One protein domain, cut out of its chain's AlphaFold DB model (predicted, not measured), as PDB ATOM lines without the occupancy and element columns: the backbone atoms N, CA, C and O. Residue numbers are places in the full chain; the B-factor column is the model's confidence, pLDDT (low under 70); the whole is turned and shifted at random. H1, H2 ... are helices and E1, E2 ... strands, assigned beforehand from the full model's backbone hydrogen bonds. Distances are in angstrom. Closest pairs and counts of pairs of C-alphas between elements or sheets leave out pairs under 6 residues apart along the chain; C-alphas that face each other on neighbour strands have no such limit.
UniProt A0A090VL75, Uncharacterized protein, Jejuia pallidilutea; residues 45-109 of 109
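What this domain is: This is residues 45 to 109 of the 109 residues of an uncharacterized protein of Jejuia pallidilutea (UniProt A0A090VL75). Look for two separate parts, one helix (H1) toward one end of the model and a two-stranded hairpin (E1 and E2) reaching away toward the other, with a long link folding back from the helix's far end to join them. Residues 45 to 56 run beside the helix before turning into it, and the turn at residues 72 to 77 sticks out. The printed part has 65 residues with one named helix and two named strands in the order H1, E1, E2; the sheet, E1 - E2, is antiparallel. The class is mixed, helices and strands, with under half of the residues in named elements. The whole is loose, with a radius of gyration of the C-alphas of 14.1 A and spans of 43 by 29 by 17 A.

How they stand to each other: Begin with H1, residues 57 to 71, where every O i to N i+4 pair is within hydrogen-bond range. A long link of 14 residues leads to E1, residues 86 to 91. A tight link of 2 residues then leads to E2, residues 94 to 99. E1 and E2 form a hairpin, antiparallel at 147 degrees between their directions. Check N 89 and O 96, 2.7 A apart, and N 87 and O 98, 2.9 A apart, both within hydrogen-bond range. H1 and E2 are apart.

Where its parts are: Find C-alpha 57 at (32.663, -4.138, 14.632); from there H1 runs 21.0 A to C-alpha 71. E1 starts at C-alpha 86, (41.841, -13.985, 4.574), and is 15.4 A long. E2 runs 16.3 A to C-alpha 99 at (38.070, -13.286, 6.890).

The domain as a whole: The two C-alphas farthest apart, those of Tyr 75 and Asn 92, are 42.7 A apart. The printed part has no cut. Residues 103 to 109 have pLDDT under 70.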
ATOM      1  N   PHE A  45      53.236   3.176   2.230       77.62
ATOM      2  CA  PHE A  45      52.652   4.005   3.277       77.62
ATOM      3  C   PHE A  45      52.112   3.097   4.378       77.62
ATOM      4  O   PHE A  45      51.170   2.335   4.162       77.62
ATOM      5  N   ILE A  46      52.705   3.179   5.569       80.81
ATOM      6  CA  ILE A  46      52.219   2.463   6.751       80.81
ATOM      7  C   ILE A  46      51.454   3.455   7.626       80.81
ATOM      8  O   ILE A  46      52.042   4.367   8.205       80.81
ATOM      9  N   ALA A  47      50.140   3.268   7.730       81.06
ATOM     10  CA  ALA A  47      49.277   4.051   8.605       81.06
ATOM     11  C   ALA A  47      48.889   3.231   9.842       81.06
ATOM     12  O   ALA A  47      48.424   2.097   9.724       81.06
ATOM     13  N   MET A  48      49.050   3.817  11.029       84.00
ATOM     14  CA  MET A  48      48.611   3.230  12.295       84.00
ATOM     15  C   MET A  48      47.500   4.094  12.887       84.00
ATOM     16  O   MET A  48      47.688   5.288  13.108       84.00
ATOM     17  N   LEU A  49      46.339   3.490  13.130       84.31
ATOM     18  CA  LEU A  49      45.158   4.176  13.646       84.31
ATOM     19  C   LEU A  49      44.911   3.738  15.096       84.31
ATOM     20  O   LEU A  49      44.801   2.535  15.344       84.31
ATOM     21  N   PRO A  50      44.828   4.667  16.065       88.44
ATOM     22  CA  PRO A  50      44.487   4.313  17.433       88.44
ATOM     23  C   PRO A  50      43.012   3.909  17.502       88.44
ATOM     24  O   PRO A  50      42.126   4.688  17.157       88.44
ATOM     25  N   VAL A  51      42.752   2.694  17.978       87.69
ATOM     26  CA  VAL A  51      41.403   2.133  18.125       87.69
ATOM     27  C   VAL A  51      41.217   1.600  19.536       87.69
ATOM     28  O   VAL A  51      42.172   1.163  20.178       87.69
ATOM     29  N   LYS A  52      39.980   1.643  20.039       85.50
ATOM     30  CA  LYS A  52      39.668   1.096  21.369       85.50
ATOM     31  C   LYS A  52      39.642  -0.429  21.341       85.50
ATOM     32  O   LYS A  52      40.083  -1.051  22.302       85.50
ATOM     33  N   ASN A  53      39.134  -1.017  20.255       85.00
ATOM     34  CA  ASN A  53      39.111  -2.457  20.053       85.00
ATOM     35  C   ASN A  53      39.412  -2.781  18.582       85.00
ATOM     36  O   ASN A  53      38.561  -2.618  17.719       85.00
ATOM     37  N   ALA A  54      40.603  -3.310  18.301       81.50
ATOM     38  CA  ALA A  54      41.029  -3.626  16.935       81.50
ATOM     39  C   ALA A  54      40.175  -4.695  16.224       81.50
ATOM     40  O   ALA A  54      40.254  -4.813  15.003       81.50
ATOM     41  N   ILE A  55      39.376  -5.468  16.967       79.75
ATOM     42  CA  ILE A  55      38.412  -6.438  16.420       79.75
ATOM     43  C   ILE A  55      36.958  -5.976  16.581       79.75
ATOM     44  O   ILE A  55      36.034  -6.713  16.240       79.75
ATOM     45  N   GLY A  56      36.742  -4.767  17.104       83.38
ATOM     46  CA  GLY A  56      35.420  -4.192  17.289       83.38
ATOM     47  C   GLY A  56      34.737  -3.948  15.948       83.38
ATOM     48  O   GLY A  56      35.355  -3.460  15.005       83.38
ATOM     49  N   GLU A  57      33.442  -4.249  15.871       85.25
ATOM     50  CA  GLU A  57      32.663  -4.138  14.632       85.25
ATOM     51  C   GLU A  57      32.754  -2.739  14.002       85.25
ATOM     52  O   GLU A  57      33.009  -2.616  12.807       85.25
ATOM     53  N   ASN A  58      32.626  -1.685  14.813       87.94
ATOM     54  CA  ASN A  58      32.709  -0.301  14.341       87.94
ATOM     55  C   ASN A  58      34.085   0.034  13.743       87.94
ATOM     56  O   ASN A  58      34.156   0.611  12.659       87.94
ATOM     57  N   ASP A  59      35.164  -0.348  14.431       88.12
ATOM     58  CA  ASP A  59      36.541  -0.043  14.025       88.12
ATOM     59  C   ASP A  59      36.923  -0.837  12.760       88.12
ATOM     60  O   ASP A  59      37.504  -0.293  11.817       88.12
ATOM     61  N   VAL A  60      36.514  -2.109  12.681       87.56
ATOM     62  CA  VAL A  60      36.693  -2.957  11.492       87.56
ATOM     63  C   VAL A  60      35.894  -2.421  10.302       87.56
ATOM     64  O   VAL A  60      36.409  -2.400   9.183       87.56
ATOM     65  N   ASN A  61      34.654  -1.970  10.513       88.75
ATOM     66  CA  ASN A  61      33.836  -1.387   9.448       88.75
ATOM     67  C   ASN A  61      34.429  -0.066   8.940       88.75
ATOM     68  O   ASN A  61      34.480   0.145   7.730       88.75
ATOM     69  N   ALA A  62      34.953   0.781   9.831       89.81
ATOM     70  CA  ALA A  62      35.669   1.992   9.440       89.81
ATOM     71  C   ALA A  62      36.930   1.670   8.616       89.81
ATOM     72  O   ALA A  62      37.165   2.293   7.582       89.81
ATOM     73  N   LEU A  63      37.705   0.652   9.016       89.56
ATOM     74  CA  LEU A  63      38.872   0.189   8.258       89.56
ATOM     75  C   LEU A  63      38.483  -0.366   6.875       89.56
ATOM     76  O   LEU A  63      39.186  -0.116   5.895       89.56
ATOM     77  N   LYS A  64      37.363  -1.097   6.782       89.31
ATOM     78  CA  LYS A  64      36.808  -1.592   5.510       89.31
ATOM     79  C   LYS A  64      36.397  -0.445   4.590       89.31
ATOM     80  O   LYS A  64      36.754  -0.483   3.416       89.31
ATOM     81  N   GLN A  65      35.711   0.569   5.118       91.75
ATOM     82  CA  GLN A  65      35.308   1.738   4.335       91.75
ATOM     83  C   GLN A  65      36.528   2.510   3.826       91.75
ATOM     84  O   GLN A  65      36.644   2.736   2.628       91.75
ATOM     85  N   LEU A  66      37.488   2.813   4.707       91.19
ATOM     86  CA  LEU A  66      38.734   3.487   4.328       91.19
ATOM     87  C   LEU A  66      39.465   2.735   3.211       91.19
ATOM     88  O   LEU A  66      39.967   3.335   2.265       91.19
ATOM     89  N   HIS A  67      39.529   1.410   3.317       90.19
ATOM     90  CA  HIS A  67      40.148   0.576   2.300       90.19
ATOM     91  C   HIS A  67      39.436   0.673   0.944       90.19
ATOM     92  O   HIS A  67      40.115   0.830  -0.070       90.19
ATOM     93  N   GLN A  68      38.100   0.616   0.929       91.38
ATOM     94  CA  GLN A  68      37.305   0.780  -0.292       91.38
ATOM     95  C   GLN A  68      37.517   2.162  -0.907       91.38
ATOM     96  O   GLN A  68      37.781   2.258  -2.102       91.38
ATOM     97  N   ASP A  69      37.487   3.214  -0.093       93.06
ATOM     98  CA  ASP A  69      37.690   4.585  -0.557       93.06
ATOM     99  C   ASP A  69      39.061   4.737  -1.235       93.06
ATOM    100  O   ASP A  69      39.148   5.284  -2.334       93.06
ATOM    101  N   ILE A  70      40.125   4.176  -0.646       90.88
ATOM    102  CA  ILE A  70      41.474   4.200  -1.235       90.88
ATOM    103  C   ILE A  70      41.526   3.403  -2.547       90.88
ATOM    104  O   ILE A  70      42.135   3.869  -3.508       90.88
ATOM    105  N   GLU A  71      40.891   2.228  -2.622       89.69
ATOM    106  CA  GLU A  71      40.854   1.427  -3.859       89.69
ATOM    107  C   GLU A  71      40.124   2.135  -5.015       89.69
ATOM    108  O   GLU A  71      40.420   1.855  -6.173       89.69
ATOM    109  N   THR A  72      39.212   3.072  -4.731       92.75
ATOM    110  CA  THR A  72      38.511   3.843  -5.779       92.75
ATOM    111  C   THR A  72      39.332   4.990  -6.372       92.75
ATOM    112  O   THR A  72      38.922   5.586  -7.371       92.75
ATOM    113  N   LEU A  73      40.486   5.325  -5.783       93.31
ATOM    114  CA  LEU A  73      41.304   6.438  -6.253       93.31
ATOM    115  C   LEU A  73      41.982   6.097  -7.594       93.31
ATOM    116  O   LEU A  73      42.612   5.048  -7.720       93.31
ATOM    117  N   PRO A  74      41.959   7.008  -8.585       87.62
ATOM    118  CA  PRO A  74      42.419   6.723  -9.950       87.62
ATOM    119  C   PRO A  74      43.917   6.399 -10.067       87.62
ATOM    120  O   PRO A  74      44.336   5.790 -11.046       87.62
ATOM    121  N   TYR A  75      44.724   6.793  -9.080       85.06
ATOM    122  CA  TYR A  75      46.174   6.572  -9.062       85.06
ATOM    123  C   TYR A  75      46.602   5.419  -8.145       85.06
ATOM    124  O   TYR A  75      47.793   5.167  -7.977       85.06
ATOM    125  N   VAL A  76      45.646   4.705  -7.548       84.94
ATOM    126  CA  VAL A  76      45.930   3.561  -6.684       84.94
ATOM    127  C   VAL A  76      45.852   2.285  -7.513       84.94
ATOM    128  O   VAL A  76      44.779   1.811  -7.872       84.94
ATOM    129  N   LYS A  77      47.016   1.702  -7.814       80.94
ATOM    130  CA  LYS A  77      47.105   0.436  -8.562       80.94
ATOM    131  C   LYS A  77      46.750  -0.779  -7.703       80.94
ATOM    132  O   LYS A  77      46.253  -1.783  -8.208       80.94
ATOM    133  N   THR A  78      47.081  -0.736  -6.415       79.19
ATOM    134  CA  THR A  78      46.896  -1.854  -5.486       79.19
ATOM    135  C   THR A  78      46.961  -1.359  -4.054       79.19
ATOM    136  O   THR A  78      47.727  -0.456  -3.730       79.19
ATOM    137  N   THR A  79      46.174  -1.989  -3.191       83.50
ATOM    138  CA  THR A  79      46.207  -1.769  -1.748       83.50
ATOM    139  C   THR A  79      46.352  -3.109  -1.030       83.50
ATOM    140  O   THR A  79      45.822  -4.134  -1.470       83.50
ATOM    141  N   PHE A  80      47.035  -3.106   0.110       83.44
ATOM    142  CA  PHE A  80      47.103  -4.240   1.025       83.44
ATOM    143  C   PHE A  80      46.468  -3.805   2.341       83.44
ATOM    144  O   PHE A  80      46.884  -2.815   2.932       83.44
ATOM    145  N   SER A  81      45.422  -4.503   2.780       83.69
ATOM    146  CA  SER A  81      44.702  -4.149   4.002       83.69
ATOM    147  C   SER A  81      44.332  -5.392   4.783       83.69
ATOM    148  O   SER A  81      43.868  -6.382   4.212       83.69
ATOM    149  N   LEU A  82      44.476  -5.308   6.105       83.88
ATOM    150  CA  LEU A  82      43.983  -6.330   7.023       83.88
ATOM    151  C   LEU A  82      42.454  -6.483   6.924       83.88
ATOM    152  O   LEU A  82      41.939  -7.565   7.183       83.88
ATOM    153  N   ALA A  83      41.733  -5.452   6.467       83.44
ATOM    154  CA  ALA A  83      40.287  -5.507   6.243       83.44
ATOM    155  C   ALA A  83      39.850  -6.553   5.205       83.44
ATOM    156  O   ALA A  83      38.736  -7.064   5.308       83.44
ATOM    157  N   LYS A  84      40.712  -6.871   4.224       83.12
ATOM    158  CA  LYS A  84      40.476  -7.913   3.206       83.12
ATOM    159  C   LYS A  84      41.320  -9.169   3.413       83.12
ATOM    160  O   LYS A  84      41.292 -10.069   2.574       83.12
ATOM    161  N   ALA A  85      42.116  -9.212   4.481       87.25
ATOM    162  CA  ALA A  85      42.981 -10.346   4.740       87.25
ATOM    163  C   ALA A  85      42.126 -11.579   5.025       87.25
ATOM    164  O   ALA A  85      41.211 -11.539   5.848       87.25
ATOM    165  N   LYS A  86      42.444 -12.676   4.342       87.06
ATOM    166  CA  LYS A  86      41.841 -13.985   4.574       87.06
ATOM    167  C   LYS A  86      42.910 -14.959   5.016       87.06
ATOM    168  O   LYS A  86      44.054 -14.858   4.573       87.06
ATOM    169  N   TYR A  87      42.537 -15.908   5.859       84.75
ATOM    170  CA  TYR A  87      43.434 -16.958   6.315       84.75
ATOM    171  C   TYR A  87      42.863 -18.335   5.967       84.75
ATOM    172  O   TYR A  87      41.644 -18.529   6.004       84.75
ATOM    173  N   PRO A  88      43.721 -19.292   5.580       88.31
ATOM    174  CA  PRO A  88      43.289 -20.651   5.315       88.31
ATOM    175  C   PRO A  88      43.020 -21.381   6.635       88.31
ATOM    176  O   PRO A  88      43.865 -21.432   7.527       88.31
ATOM    177  N   ILE A  89      41.849 -21.996   6.729       85.25
ATOM    178  CA  ILE A  89      41.448 -22.925   7.778       85.25
ATOM    179  C   ILE A  89      41.413 -24.312   7.150       85.25
ATOM    180  O   ILE A  89      40.693 -24.542   6.177       85.25
ATOM    181  N   TYR A  90      42.186 -25.239   7.708       87.25
ATOM    182  CA  TYR A  90      42.117 -26.645   7.331       87.25
ATOM    183  C   TYR A  90      41.145 -27.373   8.261       87.25
ATOM    184  O   TYR A  90      41.394 -27.484   9.460       87.25
ATOM    185  N   ALA A  91      40.029 -27.852   7.715       86.62
ATOM    186  CA  ALA A  91      39.034 -28.618   8.456       86.62
ATOM    187  C   ALA A  91      38.340 -29.623   7.531       86.62
ATOM    188  O   ALA A  91      38.011 -29.296   6.391       86.62
ATOM    189  N   ASN A  92      38.073 -30.834   8.031       86.38
ATOM    190  CA  ASN A  92      37.383 -31.901   7.290       86.38
ATOM    191  C   ASN A  92      37.993 -32.176   5.900       86.38
ATOM    192  O   ASN A  92      37.269 -32.232   4.905       86.38
ATOM    193  N   ASP A  93      39.323 -32.271   5.829       91.88
ATOM    194  CA  ASP A  93      40.091 -32.483   4.592       91.88
ATOM    195  C   ASP A  93      39.853 -31.441   3.488       91.88
ATOM    196  O   ASP A  93      40.046 -31.694   2.297       91.88
ATOM    197  N   LYS A  94      39.436 -30.232   3.881       91.44
ATOM    198  CA  LYS A  94      39.233 -29.092   2.988       91.44
ATOM    199  C   LYS A  94      39.926 -27.854   3.535       91.44
ATOM    200  O   LYS A  94      39.994 -27.635   4.743       91.44
ATOM    201  N   ILE A  95      40.411 -27.025   2.614       89.75
ATOM    202  CA  ILE A  95      40.915 -25.685   2.915       89.75
ATOM    203  C   ILE A  95      39.780 -24.695   2.662       89.75
ATOM    204  O   ILE A  95      39.249 -24.624   1.553       89.75
ATOM    205  N   ILE A  96      39.412 -23.940   3.692       86.94
ATOM    206  CA  ILE A  96      38.400 -22.884   3.645       86.94
ATOM    207  C   ILE A  96      39.095 -21.567   3.967       86.94
ATOM    208  O   ILE A  96      39.858 -21.496   4.920       86.94
ATOM    209  N   PHE A  97      38.847 -20.522   3.185       86.88
ATOM    210  CA  PHE A  97      39.383 -19.193   3.473       86.88
ATOM    211  C   PHE A  97      38.343 -18.377   4.231       86.88
ATOM    212  O   PHE A  97      37.249 -18.163   3.709       86.88
ATOM    213  N   ASP A  98      38.698 -17.913   5.426       84.56
ATOM    214  CA  ASP A  98      37.844 -17.051   6.249       84.56
ATOM    215  C   ASP A  98      38.479 -15.668   6.429       84.56
ATOM    216  O   ASP A  98      39.695 -15.503   6.293       84.56
ATOM    217  N   ASP A  99      37.647 -14.669   6.705       85.88
ATOM    218  CA  ASP A  99      38.070 -13.286   6.890       85.88
ATOM    219  C   ASP A  99      38.811 -13.137   8.225       85.88
ATOM    220  O   ASP A  99      38.323 -13.555   9.277       85.88
ATOM    221  N   LEU A 100      39.981 -12.491   8.200       83.31
ATOM    222  CA  LEU A 100      40.811 -12.254   9.385       83.31
ATOM    223  C   LEU A 100      40.034 -11.509  10.482       83.31
ATOM    224  O   LEU A 100      40.165 -11.831  11.665       83.31
ATOM    225  N   TYR A 101      39.201 -10.544  10.084       80.94
ATOM    226  CA  TYR A 101      38.275  -9.856  10.975       80.94
ATOM    227  C   TYR A 101      36.862 -10.413  10.831       80.94
ATOM    228  O   TYR A 101      36.132 -10.072   9.898       80.94
ATOM    229  N   ASN A 102      36.459 -11.212  11.816       73.69
ATOM    230  CA  ASN A 102      35.110 -11.743  11.934       73.69
ATOM    231  C   ASN A 102      34.490 -11.276  13.267       73.69
ATOM    232  O   ASN A 102      34.981 -11.680  14.321       73.69
ATOM    233  N   PRO A 103      33.407 -10.472  13.259       65.25
ATOM    234  CA  PRO A 103      32.772  -9.976  14.485       65.25
ATOM    235  C   PRO A 103      32.123 -11.090  15.322       65.25
ATOM    236  O   PRO A 103      31.820 -10.888  16.492       65.25
ATOM    237  N   LYS A 104      31.917 -12.283  14.747       67.81
ATOM    238  CA  LYS A 104      31.430 -13.472  15.465       67.81
ATOM    239  C   LYS A 104      32.553 -14.241  16.168       67.81
ATOM    240  O   LYS A 104      32.279 -15.245  16.823       67.81
ATOM    241  N   ARG A 105      33.812 -13.820  16.005       66.06
ATOM    242  CA  ARG A 105      34.959 -14.436  16.673       66.06
ATOM    243  C   ARG A 105      34.972 -14.023  18.146       66.06
ATOM    244  O   ARG A 105      34.813 -12.854  18.473       66.06
ATOM    245  N   SER A 106      35.170 -15.001  19.026       58.41
ATOM    246  CA  SER A 106      35.360 -14.784  20.463       58.41
ATOM    247  C   SER A 106      36.546 -13.842  20.724       58.41
ATOM    248  O   SER A 106      37.608 -14.021  20.131       58.41
ATOM    249  N   GLU A 107      36.394 -12.884  21.648       60.59
ATOM    250  CA  GLU A 107      37.494 -12.013  22.106       60.59
ATOM    251  C   GLU A 107      38.629 -12.805  22.777       60.59
ATOM    252  O   GLU A 107      39.778 -12.368  22.815       60.59
ATOM    253  N   LYS A 108      38.315 -13.998  23.293       56.31
ATOM    254  CA  LYS A 108      39.301 -14.990  23.718       56.31
ATOM    255  C   LYS A 108      39.606 -15.856  22.503       56.31
ATOM    256  O   LYS A 108      38.793 -16.723  22.177       56.31
ATOM    257  N   GLY A 109      40.676 -15.499  21.798       50.16
ATOM    258  CA  GLY A 109      41.144 -16.187  20.595       50.16
ATOM    259  C   GLY A 109      41.412 -17.669  20.798       50.16
ATOM    260  O   GLY A 109      41.705 -18.071  21.947       50.16
TER     261      GLY A 109